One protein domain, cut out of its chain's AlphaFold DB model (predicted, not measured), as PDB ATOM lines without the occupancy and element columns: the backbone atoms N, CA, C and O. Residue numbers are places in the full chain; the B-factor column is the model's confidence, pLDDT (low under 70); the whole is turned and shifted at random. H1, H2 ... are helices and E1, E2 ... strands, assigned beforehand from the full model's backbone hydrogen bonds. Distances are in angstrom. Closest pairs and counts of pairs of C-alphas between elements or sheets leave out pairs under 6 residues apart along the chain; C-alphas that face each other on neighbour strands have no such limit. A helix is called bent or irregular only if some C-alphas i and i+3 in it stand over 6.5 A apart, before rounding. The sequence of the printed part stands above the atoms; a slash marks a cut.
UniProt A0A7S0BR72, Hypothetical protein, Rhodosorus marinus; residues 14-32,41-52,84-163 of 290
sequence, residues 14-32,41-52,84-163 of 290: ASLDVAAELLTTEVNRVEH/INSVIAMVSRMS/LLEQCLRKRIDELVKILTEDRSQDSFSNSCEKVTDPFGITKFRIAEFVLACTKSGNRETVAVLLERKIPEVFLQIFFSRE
ATOM      1  N   ALA A  14     237.163 249.008 312.739       45.12
ATOM      2  CA  ALA A  14     236.570 247.816 312.136       45.12
ATOM      3  C   ALA A  14     235.278 248.132 311.359       45.12
ATOM      4  O   ALA A  14     235.025 247.533 310.325       45.12
ATOM      5  N   SER A  15     234.471 249.098 311.809       44.75
ATOM      6  CA  SER A  15     233.237 249.498 311.115       44.75
ATOM      7  C   SER A  15     233.509 250.309 309.840       44.75
ATOM      8  O   SER A  15     232.775 250.175 308.865       44.75
ATOM      9  N   LEU A  16     234.568 251.127 309.826       50.09
ATOM     10  CA  LEU A  16     235.031 251.866 308.646       50.09
ATOM     11  C   LEU A  16     235.749 250.965 307.638       50.09
ATOM     12  O   LEU A  16     235.535 251.130 306.440       50.09
ATOM     13  N   ASP A  17     236.532 249.993 308.106       45.78
ATOM     14  CA  ASP A  17     237.117 248.955 307.254       45.78
ATOM     15  C   ASP A  17     236.019 248.083 306.648       45.78
ATOM     16  O   ASP A  17     236.025 247.867 305.445       45.78
ATOM     17  N   VAL A  18     235.001 247.699 307.424       50.88
ATOM     18  CA  VAL A  18     233.812 247.012 306.900       50.88
ATOM     19  C   VAL A  18     233.042 247.907 305.928       50.88
ATOM     20  O   VAL A  18     232.588 247.425 304.904       50.88
ATOM     21  N   ALA A  19     232.914 249.214 306.169       53.84
ATOM     22  CA  ALA A  19     232.291 250.139 305.217       53.84
ATOM     23  C   ALA A  19     233.081 250.235 303.899       53.84
ATOM     24  O   ALA A  19     232.486 250.207 302.821       53.84
ATOM     25  N   ALA A  20     234.409 250.317 303.975       51.16
ATOM     26  CA  ALA A  20     235.304 250.322 302.824       51.16
ATOM     27  C   ALA A  20     235.285 248.976 302.082       51.16
ATOM     28  O   ALA A  20     235.205 248.945 300.855       51.16
ATOM     29  N   GLU A  21     235.286 247.863 302.805       50.66
ATOM     30  CA  GLU A  21     235.214 246.506 302.274       50.66
ATOM     31  C   GLU A  21     233.834 246.223 301.666       50.66
ATOM     32  O   GLU A  21     233.758 245.661 300.580       50.66
ATOM     33  N   LEU A  22     232.743 246.715 302.258       52.69
ATOM     34  CA  LEU A  22     231.392 246.665 301.687       52.69
ATOM     35  C   LEU A  22     231.290 247.508 300.420       52.69
ATOM     36  O   LEU A  22     230.719 247.053 299.434       52.69
ATOM     37  N   LEU A  23     231.898 248.697 300.402       52.28
ATOM     38  CA  LEU A  23     232.022 249.482 299.177       52.28
ATOM     39  C   LEU A  23     232.798 248.691 298.106       52.28
ATOM     40  O   LEU A  23     232.455 248.779 296.927       52.28
ATOM     41  N   THR A  24     233.856 247.964 298.482       49.78
ATOM     42  CA  THR A  24     234.735 247.220 297.553       49.78
ATOM     43  C   THR A  24     234.047 245.963 297.017       49.78
ATOM     44  O   THR A  24     234.064 245.693 295.819       49.78
ATOM     45  N   THR A  25     233.368 245.231 297.894       54.47
ATOM     46  CA  THR A  25     232.647 243.998 297.572       54.47
ATOM     47  C   THR A  25     231.410 244.292 296.729       54.47
ATOM     48  O   THR A  25     231.112 243.530 295.816       54.47
ATOM     49  N   GLU A  26     230.711 245.408 296.977       51.12
ATOM     50  CA  GLU A  26     229.501 245.729 296.218       51.12
ATOM     51  C   GLU A  26     229.743 246.300 294.830       51.12
ATOM     52  O   GLU A  26     228.948 246.039 293.943       51.12
ATOM     53  N   VAL A  27     230.837 247.008 294.561       50.25
ATOM     54  CA  VAL A  27     231.115 247.386 293.160       50.25
ATOM     55  C   VAL A  27     231.471 246.165 292.322       50.25
ATOM     56  O   VAL A  27     230.946 246.026 291.223       50.25
ATOM     57  N   ASN A  28     232.232 245.224 292.887       46.81
ATOM     58  CA  ASN A  28     232.496 243.942 292.235       46.81
ATOM     59  C   ASN A  28     231.214 243.100 292.059       46.81
ATOM     60  O   ASN A  28     231.122 242.305 291.130       46.81
ATOM     61  N   ARG A  29     230.205 243.261 292.928       50.94
ATOM     62  CA  ARG A  29     228.901 242.591 292.788       50.94
ATOM     63  C   ARG A  29     227.950 243.303 291.838       50.94
ATOM     64  O   ARG A  29     227.266 242.615 291.100       50.94
ATOM     65  N   VAL A  30     227.922 244.634 291.799       50.84
ATOM     66  CA  VAL A  30     227.107 245.414 290.852       50.84
ATOM     67  C   VAL A  30     227.545 245.164 289.405       50.84
ATOM     68  O   VAL A  30     226.700 245.218 288.514       50.84
ATOM     69  N   GLU A  31     228.818 244.828 289.163       50.72
ATOM     70  CA  GLU A  31     229.281 244.341 287.853       50.72
ATOM     71  C   GLU A  31     228.691 242.970 287.462       50.72
ATOM     72  O   GLU A  31     228.606 242.663 286.274       50.72
ATOM     73  N   HIS A  32     228.253 242.156 288.427       49.09
ATOM     74  CA  HIS A  32     227.755 240.794 288.195       49.09
ATOM     75  C   HIS A  32     226.239 240.618 288.404       49.09
ATOM     76  O   HIS A  32     225.643 239.772 287.742       49.09
ATOM     77  N   ILE A  41     225.857 249.985 301.039       53.84
ATOM     78  CA  ILE A  41     226.196 251.343 300.583       53.84
ATOM     79  C   ILE A  41     225.214 252.363 301.175       53.84
ATOM     80  O   ILE A  41     225.629 253.410 301.674       53.84
ATOM     81  N   ASN A  42     223.917 252.031 301.210       51.41
ATOM     82  CA  ASN A  42     222.913 252.880 301.849       51.41
ATOM     83  C   ASN A  42     223.170 253.063 303.351       51.41
ATOM     84  O   ASN A  42     222.875 254.135 303.868       51.41
ATOM     85  N   SER A  43     223.748 252.076 304.046       51.28
ATOM     86  CA  SER A  43     224.079 252.189 305.473       51.28
ATOM     87  C   SER A  43     225.277 253.114 305.723       51.28
ATOM     88  O   SER A  43     225.205 254.000 306.576       51.28
ATOM     89  N   VAL A  44     226.352 252.973 304.937       56.53
ATOM     90  CA  VAL A  44     227.536 253.852 305.017       56.53
ATOM     91  C   VAL A  44     227.165 255.288 304.654       56.53
ATOM     92  O   VAL A  44     227.529 256.234 305.349       56.53
ATOM     93  N   ILE A  45     226.364 255.466 303.606       53.56
ATOM     94  CA  ILE A  45     225.972 256.798 303.155       53.56
ATOM     95  C   ILE A  45     224.922 257.407 304.088       53.56
ATOM     96  O   ILE A  45     225.010 258.593 304.383       53.56
ATOM     97  N   ALA A  46     224.006 256.626 304.673       53.50
ATOM     98  CA  ALA A  46     223.123 257.121 305.732       53.50
ATOM     99  C   ALA A  46     223.905 257.609 306.963       53.50
ATOM    100  O   ALA A  46     223.506 258.602 307.577       53.50
ATOM    101  N   MET A  47     225.021 256.959 307.306       57.72
ATOM    102  CA  MET A  47     225.922 257.418 308.363       57.72
ATOM    103  C   MET A  47     226.561 258.767 307.995       57.72
ATOM    104  O   MET A  47     226.422 259.727 308.752       57.72
ATOM    105  N   VAL A  48     227.140 258.892 306.796       52.66
ATOM    106  CA  VAL A  48     227.762 260.144 306.317       52.66
ATOM    107  C   VAL A  48     226.738 261.282 306.174       52.66
ATOM    108  O   VAL A  48     226.963 262.391 306.657       52.66
ATOM    109  N   SER A  49     225.561 261.023 305.597       49.53
ATOM    110  CA  SER A  49     224.490 262.018 305.462       49.53
ATOM    111  C   SER A  49     223.942 262.492 306.812       49.53
ATOM    112  O   SER A  49     223.506 263.640 306.917       49.53
ATOM    113  N   ARG A  50     223.936 261.642 307.853       54.97
ATOM    114  CA  ARG A  50     223.586 262.060 309.225       54.97
ATOM    115  C   ARG A  50     224.646 262.999 309.800       54.97
ATOM    116  O   ARG A  50     224.279 264.009 310.398       54.97
ATOM    117  N   MET A  51     225.926 262.725 309.548       49.44
ATOM    118  CA  MET A  51     227.033 263.589 309.975       49.44
ATOM    119  C   MET A  51     226.998 264.962 309.281       49.44
ATOM    120  O   MET A  51     227.204 265.984 309.935       49.44
ATOM    121  N   SER A  52     226.668 265.028 307.984       44.16
ATOM    122  CA  SER A  52     226.566 266.307 307.260       44.16
ATOM    123  C   SER A  52     225.376 267.168 307.703       44.16
ATOM    124  O   SER A  52     225.520 268.385 307.805       44.16
ATOM    125  N   LEU A  84     240.052 258.058 306.175       80.94
ATOM    126  CA  LEU A  84     239.962 256.693 305.630       80.94
ATOM    127  C   LEU A  84     238.927 256.592 304.504       80.94
ATOM    128  O   LEU A  84     239.217 256.031 303.447       80.94
ATOM    129  N   LEU A  85     237.745 257.186 304.698       81.12
ATOM    130  CA  LEU A  85     236.695 257.249 303.673       81.12
ATOM    131  C   LEU A  85     237.183 258.014 302.447       81.12
ATOM    132  O   LEU A  85     237.013 257.568 301.318       81.12
ATOM    133  N   GLU A  86     237.853 259.135 302.678       85.00
ATOM    134  CA  GLU A  86     238.476 259.948 301.646       85.00
ATOM    135  C   GLU A  86     239.591 259.202 300.901       85.00
ATOM    136  O   GLU A  86     239.688 259.286 299.679       85.00
ATOM    137  N   GLN A  87     240.410 258.409 301.596       87.44
ATOM    138  CA  GLN A  87     241.418 257.561 300.957       87.44
ATOM    139  C   GLN A  87     240.784 256.477 300.082       87.44
ATOM    140  O   GLN A  87     241.270 256.225 298.978       87.44
ATOM    141  N   CYS A  88     239.706 255.850 300.554       85.88
ATOM    142  CA  CYS A  88     238.960 254.866 299.776       85.88
ATOM    143  C   CYS A  88     238.293 255.510 298.558       85.88
ATOM    144  O   CYS A  88     238.380 254.960 297.462       85.88
ATOM    145  N   LEU A  89     237.710 256.701 298.724       87.88
ATOM    146  CA  LEU A  89     237.147 257.493 297.632       87.88
ATOM    147  C   LEU A  89     238.201 257.771 296.559       87.88
ATOM    148  O   LEU A  89     237.963 257.482 295.392       87.88
ATOM    149  N   ARG A  90     239.381 258.278 296.940       91.94
ATOM    150  CA  ARG A  90     240.452 258.613 295.985       91.94
ATOM    151  C   ARG A  90     240.872 257.420 295.126       91.94
ATOM    152  O   ARG A  90     241.112 257.593 293.940       91.94
ATOM    153  N   LYS A  91     240.932 256.212 295.698       92.44
ATOM    154  CA  LYS A  91     241.296 254.990 294.958       92.44
ATOM    155  C   LYS A  91     240.245 254.558 293.931       92.44
ATOM    156  O   LYS A  91     240.560 253.760 293.062       92.44
ATOM    157  N   ARG A  92     239.007 255.031 294.072       91.81
ATOM    158  CA  ARG A  92     237.828 254.477 293.391       91.81
ATOM    159  C   ARG A  92     237.004 255.523 292.669       91.81
ATOM    160  O   ARG A  92     235.928 255.228 292.161       91.81
ATOM    161  N   ILE A  93     237.496 256.756 292.638       93.81
ATOM    162  CA  ILE A  93     236.775 257.878 292.058       93.81
ATOM    163  C   ILE A  93     236.419 257.607 290.596       93.81
ATOM    164  O   ILE A  93     235.305 257.908 290.192       93.81
ATOM    165  N   ASP A  94     237.299 256.944 289.844       94.00
ATOM    166  CA  ASP A  94     237.074 256.620 288.434       94.00
ATOM    167  C   ASP A  94     235.920 255.611 288.250       94.00
ATOM    168  O   ASP A  94     235.055 255.805 287.396       94.00
ATOM    169  N   GLU A  95     235.837 254.585 289.106       94.62
ATOM    170  CA  GLU A  95     234.711 253.634 289.134       94.62
ATOM    171  C   GLU A  95     233.398 254.339 289.494       94.62
ATOM    172  O   GLU A  95     232.365 254.125 288.862       94.62
ATOM    173  N   LEU A  96     233.433 255.210 290.504       92.62
ATOM    174  CA  LEU A  96     232.254 255.946 290.957       92.62
ATOM    175  C   LEU A  96     231.759 256.928 289.892       92.62
ATOM    176  O   LEU A  96     230.555 257.029 289.673       92.62
ATOM    177  N   VAL A  97     232.671 257.610 289.196       92.38
ATOM    178  CA  VAL A  97     232.341 258.478 288.059       92.38
ATOM    179  C   VAL A  97     231.716 257.672 286.934       92.38
ATOM    180  O   VAL A  97     230.691 258.092 286.407       92.38
ATOM    181  N   LYS A  98     232.270 256.497 286.611       94.25
ATOM    182  CA  LYS A  98     231.679 255.587 285.625       94.25
ATOM    183  C   LYS A  98     230.242 255.220 286.006       94.25
ATOM    184  O   LYS A  98     229.363 255.297 285.160       94.25
ATOM    185  N   ILE A  99     229.972 254.900 287.274       93.12
ATOM    186  CA  ILE A  99     228.607 254.603 287.747       93.12
ATOM    187  C   ILE A  99     227.684 255.830 287.624       93.12
ATOM    188  O   ILE A  99     226.513 255.686 287.276       93.12
ATOM    189  N   LEU A 100     228.186 257.037 287.907       92.50
ATOM    190  CA  LEU A 100     227.409 258.277 287.783       92.50
ATOM    191  C   LEU A 100     227.030 258.593 286.329       92.50
ATOM    192  O   LEU A 100     225.935 259.110 286.099       92.50
ATOM    193  N   THR A 101     227.911 258.297 285.372       92.94
ATOM    194  CA  THR A 101     227.741 258.646 283.951       92.94
ATOM    195  C   THR A 101     227.172 257.522 283.090       92.94
ATOM    196  O   THR A 101     226.703 257.793 281.990       92.94
ATOM    197  N   GLU A 102     227.176 256.277 283.571       91.56
ATOM    198  CA  GLU A 102     226.613 255.126 282.861       91.56
ATOM    199  C   GLU A 102     225.106 255.309 282.642       91.56
ATOM    200  O   GLU A 102     224.329 255.316 283.596       91.56
ATOM    201  N   ASP A 103     224.666 255.439 281.394       83.81
ATOM    202  CA  ASP A 103     223.246 255.502 281.054       83.81
ATOM    203  C   ASP A 103     222.630 254.093 281.134       83.81
ATOM    204  O   ASP A 103     223.021 253.182 280.403       83.81
ATOM    205  N   ARG A 104     221.662 253.908 282.040       78.75
ATOM    206  CA  ARG A 104     220.888 252.663 282.165       78.75
ATOM    207  C   ARG A 104     219.504 252.867 281.560       78.75
ATOM    208  O   ARG A 104     218.478 252.648 282.197       78.75
ATOM    209  N   SER A 105     219.497 253.273 280.296       67.06
ATOM    210  CA  SER A 105     218.325 253.597 279.473       67.06
ATOM    211  C   SER A 105     217.288 252.476 279.311       67.06
ATOM    212  O   SER A 105     216.236 252.702 278.713       67.06
ATOM    213  N   GLN A 106     217.531 251.278 279.852       70.31
ATOM    214  CA  GLN A 106     216.585 250.163 279.772       70.31
ATOM    215  C   GLN A 106     215.437 250.259 280.789       70.31
ATOM    216  O   GLN A 106     214.367 249.701 280.540       70.31
ATOM    217  N   ASP A 107     215.598 251.030 281.867       70.50
ATOM    218  CA  ASP A 107     214.562 251.186 282.888       70.50
ATOM    219  C   ASP A 107     213.715 252.432 282.604       70.50
ATOM    220  O   ASP A 107     214.097 253.568 282.896       70.50
ATOM    221  N   SER A 108     212.534 252.235 282.016       76.88
ATOM    222  CA  SER A 108     211.544 253.303 281.864       76.88
ATOM    223  C   SER A 108     210.333 253.041 282.747       76.88
ATOM    224  O   SER A 108     209.723 251.976 282.649       76.88
ATOM    225  N   PHE A 109     209.945 254.029 283.551       75.12
ATOM    226  CA  PHE A 109     208.729 253.971 284.361       75.12
ATOM    227  C   PHE A 109     207.762 255.053 283.883       75.12
ATOM    228  O   PHE A 109     208.149 256.201 283.669       75.12
ATOM    229  N   SER A 110     206.493 254.693 283.700       75.38
ATOM    230  CA  SER A 110     205.449 255.673 283.398       75.38
ATOM    231  C   SER A 110     204.853 256.177 284.704       75.38
ATOM    232  O   SER A 110     204.371 255.374 285.500       75.38
ATOM    233  N   ASN A 111     204.870 257.490 284.927       74.12
ATOM    234  CA  ASN A 111     204.030 258.114 285.947       74.12
ATOM    235  C   ASN A 111     202.795 258.755 285.282       74.12
ATOM    236  O   ASN A 111     202.644 258.705 284.061       74.12
ATOM    237  N   SER A 112     201.893 259.330 286.082       73.56
ATOM    238  CA  SER A 112     200.650 259.958 285.608       73.56
ATOM    239  C   SER A 112     200.868 261.176 284.700       73.56
ATOM    240  O   SER A 112     199.928 261.622 284.049       73.56
ATOM    241  N   CYS A 113     202.079 261.741 284.687       65.44
ATOM    242  CA  CYS A 113     202.418 262.964 283.966       65.44
ATOM    243  C   CYS A 113     203.266 262.700 282.717       65.44
ATOM    244  O   CYS A 113     203.093 263.396 281.721       65.44
ATOM    245  N   GLU A 114     204.189 261.736 282.756       74.50
ATOM    246  CA  GLU A 114     205.124 261.458 281.669       74.50
ATOM    247  C   GLU A 114     205.838 260.105 281.852       74.50
ATOM    248  O   GLU A 114     205.956 259.564 282.959       74.50
ATOM    249  N   LYS A 115     206.364 259.562 280.751       79.56
ATOM    250  CA  LYS A 115     207.293 258.431 280.795       79.56
ATOM    251  C   LYS A 115     208.667 258.956 281.203       79.56
ATOM    252  O   LYS A 115     209.321 259.641 280.424       79.56
ATOM    253  N   VAL A 116     209.110 258.622 282.412       77.50
ATOM    254  CA  VAL A 116     210.465 258.940 282.866       77.50
ATOM    255  C   VAL A 116     211.400 257.899 282.267       77.50
ATOM    256  O   VAL A 116     211.386 256.729 282.657       77.50
ATOM    257  N   THR A 117     212.184 258.319 281.282       73.25
ATOM    258  CA  THR A 117     213.279 257.525 280.728       73.25
ATOM    259  C   THR A 117     214.533 257.767 281.560       73.25
ATOM    260  O   THR A 117     214.921 258.921 281.736       73.25
ATOM    261  N   ASP A 118     215.154 256.689 282.049       77.94
ATOM    262  CA  ASP A 118     216.446 256.706 282.751       77.94
ATOM    263  C   ASP A 118     216.411 257.436 284.119       77.94
ATOM    264  O   ASP A 118     216.932 258.546 284.293       77.94
ATOM    265  N   PRO A 119     215.775 256.828 285.141       84.25
ATOM    266  CA  PRO A 119     215.831 257.350 286.498       84.25
ATOM    267  C   PRO A 119     217.282 257.367 287.002       84.25
ATOM    268  O   PRO A 119     218.008 256.386 286.885       84.25
ATOM    269  N   PHE A 120     217.692 258.456 287.666       86.25
ATOM    270  CA  PHE A 120     219.053 258.574 288.217       86.25
ATOM    271  C   PHE A 120     219.384 257.440 289.209       86.25
ATOM    272  O   PHE A 120     220.540 257.077 289.372       86.25
ATOM    273  N   GLY A 121     218.373 256.820 289.826       88.69
ATOM    274  CA  GLY A 121     218.547 255.682 290.724       88.69
ATOM    275  C   GLY A 121     219.126 256.085 292.083       88.69
ATOM    276  O   GLY A 121     219.901 257.034 292.214       88.69
ATOM    277  N   ILE A 122     218.742 255.355 293.133       87.12
ATOM    278  CA  ILE A 122     219.172 255.681 294.500       87.12
ATOM    279  C   ILE A 122     220.694 255.576 294.653       87.12
ATOM    280  O   ILE A 122     221.303 256.440 295.271       87.12
ATOM    281  N   THR A 123     221.327 254.574 294.039       88.19
ATOM    282  CA  THR A 123     222.774 254.351 294.154       88.19
ATOM    283  C   THR A 123     223.580 255.508 293.567       88.19
ATOM    284  O   THR A 123     224.431 256.052 294.270       88.19
ATOM    285  N   LYS A 124     223.288 255.957 292.333       92.44
ATOM    286  CA  LYS A 124     223.985 257.119 291.750       92.44
ATOM    287  C   LYS A 124     223.729 258.375 292.569       92.44
ATOM    288  O   LYS A 124     224.653 259.146 292.799       92.44
ATOM    289  N   PHE A 125     222.507 258.551 293.073       90.56
ATOM    290  CA  PHE A 125     222.184 259.672 293.951       90.56
ATOM    291  C   PHE A 125     223.035 259.681 295.223       90.56
ATOM    292  O   PHE A 125     223.597 260.710 295.589       90.56
ATOM    293  N   ARG A 126     223.209 258.526 295.863       88.38
ATOM    294  CA  ARG A 126     224.054 258.412 297.051       88.38
ATOM    295  C   ARG A 126     225.533 258.655 296.755       88.38
ATOM    296  O   ARG A 126     226.202 259.335 297.532       88.38
ATOM    297  N   ILE A 127     226.033 258.155 295.625       90.44
ATOM    298  CA  ILE A 127     227.395 258.450 295.158       90.44
ATOM    299  C   ILE A 127     227.546 259.959 294.919       90.44
ATOM    300  O   ILE A 127     228.525 260.550 295.369       90.44
ATOM    301  N   ALA A 128     226.557 260.595 294.287       92.00
ATOM    302  CA  ALA A 128     226.546 262.030 294.036       92.00
ATOM    303  C   ALA A 128     226.618 262.845 295.334       92.00
ATOM    304  O   ALA A 128     227.486 263.705 295.468       92.00
ATOM    305  N   GLU A 129     225.759 262.539 296.311       89.38
ATOM    306  CA  GLU A 129     225.785 263.177 297.632       89.38
ATOM    307  C   GLU A 129     227.150 263.025 298.309       89.38
ATOM    308  O   GLU A 129     227.675 263.992 298.860       89.38
ATOM    309  N   PHE A 130     227.735 261.826 298.262       88.06
ATOM    310  CA  PHE A 130     229.023 261.557 298.890       88.06
ATOM    311  C   PHE A 130     230.160 262.348 298.235       88.06
ATOM    312  O   PHE A 130     230.909 263.041 298.925       88.06
ATOM    313  N   VAL A 131     230.257 262.310 296.906       89.12
ATOM    314  CA  VAL A 131     231.303 263.024 296.163       89.12
ATOM    315  C   VAL A 131     231.184 264.540 296.368       89.12
ATOM    316  O   VAL A 131     232.189 265.202 296.628       89.12
ATOM    317  N   LEU A 132     229.969 265.094 296.335       88.56
ATOM    318  CA  LEU A 132     229.731 266.523 296.574       88.56
ATOM    319  C   LEU A 132     229.956 266.929 298.041       88.56
ATOM    320  O   LEU A 132     230.379 268.049 298.329       88.56
ATOM    321  N   ALA A 133     229.739 266.028 299.000       86.19
ATOM    322  CA  ALA A 133     230.137 266.276 300.384       86.19
ATOM    323  C   ALA A 133     231.667 266.392 300.513       86.19
ATOM    324  O   ALA A 133     232.159 267.240 301.267       86.19
ATOM    325  N   CYS A 134     232.423 265.601 299.746       86.44
ATOM    326  CA  CYS A 134     233.881 265.680 299.697       86.44
ATOM    327  C   CYS A 134     234.394 266.946 298.994       86.44
ATOM    328  O   CYS A 134     235.401 267.488 299.438       86.44
ATOM    329  N   THR A 135     233.699 267.490 297.986       83.31
ATOM    330  CA  THR A 135     234.071 268.811 297.429       83.31
ATOM    331  C   THR A 135     233.860 269.937 298.443       83.31
ATOM    332  O   THR A 135     234.598 270.918 298.441       83.31
ATOM    333  N   LYS A 136     232.868 269.788 299.328       79.62
ATOM    334  CA  LYS A 136     232.539 270.750 300.391       79.62
ATOM    335  C   LYS A 136     233.469 270.659 301.603       79.62
ATOM    336  O   LYS A 136     233.800 271.679 302.196       79.62
ATOM    337  N   SER A 137     233.821 269.451 302.030       80.25
ATOM    338  CA  SER A 137     234.424 269.226 303.354       80.25
ATOM    339  C   SER A 137     235.575 268.228 303.385       80.25
ATOM    340  O   SER A 137     236.077 267.935 304.469       80.25
ATOM    341  N   GLY A 138     235.991 267.718 302.225       83.19
ATOM    342  CA  GLY A 138     237.140 266.830 302.122       83.19
ATOM    343  C   GLY A 138     238.452 267.556 302.403       83.19
ATOM    344  O   GLY A 138     238.554 268.782 302.301       83.19
ATOM    345  N   ASN A 139     239.476 266.783 302.743       86.56
ATOM    346  CA  ASN A 139     240.829 267.295 302.861       86.56
ATOM    347  C   ASN A 139     241.375 267.767 301.500       86.56
ATOM    348  O   ASN A 139     240.809 267.495 300.435       86.56
ATOM    349  N   ARG A 140     242.492 268.498 301.535       87.81
ATOM    350  CA  ARG A 140     243.079 269.126 300.344       87.81
ATOM    351  C   ARG A 140     243.435 268.099 299.269       87.81
ATOM    352  O   ARG A 140     243.219 268.362 298.091       87.81
ATOM    353  N   GLU A 141     243.945 266.936 299.665       90.94
ATOM    354  CA  GLU A 141     244.321 265.855 298.754       90.94
ATOM    355  C   GLU A 141     243.096 265.261 298.050       90.94
ATOM    356  O   GLU A 141     243.134 264.987 296.854       90.94
ATOM    357  N   THR A 142     241.992 265.081 298.775       90.06
ATOM    358  CA  THR A 142     240.722 264.610 298.220       90.06
ATOM    359  C   THR A 142     240.166 265.612 297.237       90.06
ATOM    360  O   THR A 142     239.860 265.230 296.113       90.06
ATOM    361  N   VAL A 143     240.085 266.888 297.623       89.06
ATOM    362  CA  VAL A 143     239.615 267.944 296.721       89.06
ATOM    363  C   VAL A 143     240.472 267.955 295.457       89.06
ATOM    364  O   VAL A 143     239.908 267.878 294.372       89.06
ATOM    365  N   ALA A 144     241.802 267.931 295.577       91.19
ATOM    366  CA  ALA A 144     242.710 267.905 294.430       91.19
ATOM    367  C   ALA A 144     242.430 266.740 293.464       91.19
ATOM    368  O   ALA A 144     242.333 266.971 292.261       91.19
ATOM    369  N   VAL A 145     242.215 265.520 293.975       92.94
ATOM    370  CA  VAL A 145     241.850 264.361 293.136       92.94
ATOM    371  C   VAL A 145     240.499 264.564 292.447       92.94
ATOM    372  O   VAL A 145     240.360 264.256 291.264       92.94
ATOM    373  N   LEU A 146     239.501 265.114 293.148       92.31
ATOM    374  CA  LEU A 146     238.202 265.423 292.540       92.31
ATOM    375  C   LEU A 146     238.340 266.462 291.414       92.31
ATOM    376  O   LEU A 146     237.666 266.354 290.389       92.31
ATOM    377  N   LEU A 147     239.232 267.445 291.570       91.50
ATOM    378  CA  LEU A 147     239.498 268.440 290.529       91.50
ATOM    379  C   LEU A 147     240.229 267.828 289.332       91.50
ATOM    380  O   LEU A 147     239.834 268.062 288.192       91.50
ATOM    381  N   GLU A 148     241.252 267.009 289.583       93.25
ATOM    382  CA  GLU A 148     242.023 266.309 288.548       93.25
ATOM    383  C   GLU A 148     241.124 265.415 287.682       93.25
ATOM    384  O   GLU A 148     241.307 265.317 286.470       93.25
ATOM    385  N   ARG A 149     240.106 264.801 288.294       94.88
ATOM    386  CA  ARG A 149     239.109 263.962 287.616       94.88
ATOM    387  C   ARG A 149     237.925 264.731 287.037       94.88
ATOM    388  O   ARG A 149     236.964 264.108 286.596       94.88
ATOM    389  N   LYS A 150     237.982 266.068 287.016       95.75
ATOM    390  CA  LYS A 150     236.950 266.941 286.432       95.75
ATOM    391  C   LYS A 150     235.544 266.661 286.974       95.75
ATOM    392  O   LYS A 150     234.547 266.777 286.266       95.75
ATOM    393  N   ILE A 151     235.451 266.321 288.256       95.94
ATOM    394  CA  ILE A 151     234.184 265.996 288.913       95.94
ATOM    395  C   ILE A 151     233.136 267.115 288.780       95.94
ATOM    396  O   ILE A 151     231.984 266.800 288.472       95.94
ATOM    397  N   PRO A 152     233.485 268.409 288.926       95.88
ATOM    398  CA  PRO A 152     232.545 269.495 288.654       95.88
ATOM    399  C   PRO A 152     231.936 269.453 287.245       95.88
ATOM    400  O   PRO A 152     230.736 269.663 287.094       95.88
ATOM    401  N   GLU A 153     232.721 269.115 286.217       97.19
ATOM    402  CA  GLU A 153     232.239 269.022 284.832       97.19
ATOM    403  C   GLU A 153     231.209 267.896 284.671       97.19
ATOM    404  O   GLU A 153     230.145 268.116 284.087       97.19
ATOM    405  N   VAL A 154     231.479 266.733 285.275       97.06
ATOM    406  CA  VAL A 154     230.551 265.591 285.313       97.06
ATOM    407  C   VAL A 154     229.229 265.983 285.976       97.06
ATOM    408  O   VAL A 154     228.157 265.700 285.440       97.06
ATOM    409  N   PHE A 155     229.272 266.682 287.113       97.12
ATOM    410  CA  PHE A 155     228.051 267.117 287.793       97.12
ATOM    411  C   PHE A 155     227.277 268.180 287.027       97.12
ATOM    412  O   PHE A 155     226.052 268.124 287.038       97.12
ATOM    413  N   LEU A 156     227.943 269.109 286.335       97.50
ATOM    414  CA  LEU A 156     227.248 270.062 285.467       97.50
ATOM    415  C   LEU A 156     226.571 269.344 284.296       97.50
ATOM    416  O   LEU A 156     225.428 269.652 283.972       97.50
ATOM    417  N   GLN A 157     227.224 268.353 283.685       96.44
ATOM    418  CA  GLN A 157     226.602 267.542 282.634       96.44
ATOM    419  C   GLN A 157     225.360 266.797 283.152       96.44
ATOM    420  O   GLN A 157     224.306 266.825 282.515       96.44
ATOM    421  N   ILE A 158     225.463 266.164 284.321       95.25
ATOM    422  CA  ILE A 158     224.344 265.470 284.970       95.25
ATOM    423  C   ILE A 158     223.224 266.459 285.338       95.25
ATOM    424  O   ILE A 158     222.054 266.166 285.120       95.25
ATOM    425  N   PHE A 159     223.565 267.641 285.851       96.06
ATOM    426  CA  PHE A 159     222.610 268.684 286.225       96.06
ATOM    427  C   PHE A 159     221.758 269.131 285.031       96.06
ATOM    428  O   PHE A 159     220.532 269.097 285.112       96.06
ATOM    429  N   PHE A 160     222.390 269.481 283.908       95.38
ATOM    430  CA  PHE A 160     221.670 269.971 282.727       95.38
ATOM    431  C   PHE A 160     220.978 268.857 281.927       95.38
ATOM    432  O   PHE A 160     219.965 269.112 281.293       95.38
ATOM    433  N   SER A 161     221.450 267.608 281.992       92.94
ATOM    434  CA  SER A 161     220.761 266.476 281.340       92.94
ATOM    435  C   SER A 161     219.553 265.944 282.124       92.94
ATOM    436  O   SER A 161     218.750 265.186 281.581       92.94
ATOM    437  N   ARG A 162     219.402 266.313 283.405       91.69
ATOM    438  CA  ARG A 162     218.367 265.788 284.316       91.69
ATOM    439  C   ARG A 162     217.433 266.878 284.829       91.69
ATOM    440  O   ARG A 162     217.202 267.006 286.030       91.69
ATOM    441  N   GLU A 163     216.836 267.611 283.900       90.94
ATOM    442  CA  GLU A 163     216.056 268.828 284.164       90.94
ATOM    443  C   GLU A 163     214.874 268.669 285.135       90.94
ATOM    444  O   GLU A 163     214.402 269.660 285.687       90.94
TER     445      GLU A 163
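What this domain is: This is residues 14 to 32, 41 to 52 and 84 to 163 of the 290 residues of the protein "Hypothetical protein" of Rhodosorus marinus (UniProt A0A7S0BR72). A bent helix, H3, and a helix crossing it, H4, make the middle of a helical body; H1 packs on one side, H5 and H6 pack on the opposite side, and H2 packs on H1 and H4. From one end runs an arm, the hairpin of E1 and E2, whose tip, residues 110 to 115, sticks out. The printed part has 111 residues, with named elements in the order H1, H2, H3, E1, E2, H4, H5, H6, a two-stranded antiparallel sheet E1 - E2, and the class mostly helix. It is compact, with a radius of gyration of the C-alphas of 14.9 A, yet elongated, spanning 45 by 27 by 27 A.

How they stand to each other: Start with H1, residues 14 to 30; its residues 19 to 26 touch residues 41 to 44 of H2, residues 41 to 52, closest at the C-alphas of Ala 19 and Val 44, 6.0 A. Next look at the hub H3, residues 84 to 101, one helix by its hydrogen bonds but bent, with C-alphas 91 and 94 7.9 A apart; its arms H3a, 84 to 91, and H3b, 94 to 101, stand about perpendicular at 80 degrees. Residues 16 to 20 of H1 touch H3a, closest at the C-alphas of Ala 20 and Cys 88, 6.6 A. E1, residues 108 to 110, and E2, residues 115 to 117, form a hairpin; find N 116 and O 109 at 2.9 A, within hydrogen-bond range. H4, residues 122 to 137, touches H2 at a shallow tilt of 35.0 degrees, only just short of steep, closest at the C-alphas of Ile 45 and Arg 126, 6.6 A. Its residues 124 to 128 touch H3b, closest at the C-alphas of Leu 100 and Lys 124, 5.4 A. H5, residues 140 to 148, touches H3a, closest at the C-alphas of Glu 86 and Thr 142, 6.2 A. H6, residues 151 to 161, touches H3b at a shallow tilt of 14 degrees, the same way, closest at the C-alphas of Thr 101 and Val 154, 7.6 A. In H1, H2, H3a, H3b, H4, H5 and H6 every O i to N i+4 pair is within hydrogen-bond range.

Where its parts are: Find C-alpha 14 at (236.570, 247.816, 312.136); from there H1 runs 23.4 A to residue 30. H2 measures 16.4 A, H3a 10.9 A, H3b 10.6 A, E1 6.7 A, E2 6.1 A and H5 12.2 A. H4 runs 22.2 A from C-alpha 122 at (219.172, 255.681, 294.500). H6 runs 15.4 A to C-alpha 161 at (220.761, 266.476, 281.340).

The domain as a whole: The two C-alphas farthest apart, of Ala 14 and Cys 113, are 46.8 A apart. Residues 33 to 40 and 53 to 83 are not printed; the gaps across these cuts are 16.3 A and 16.6 A between C-alphas. Of the links that are printed whole, H3 to E1 is short and the others are tight. Mean pLDDT of the printed part is 77.2; residues 14 to 32, 41 to 52, 105 and 113 are under 70.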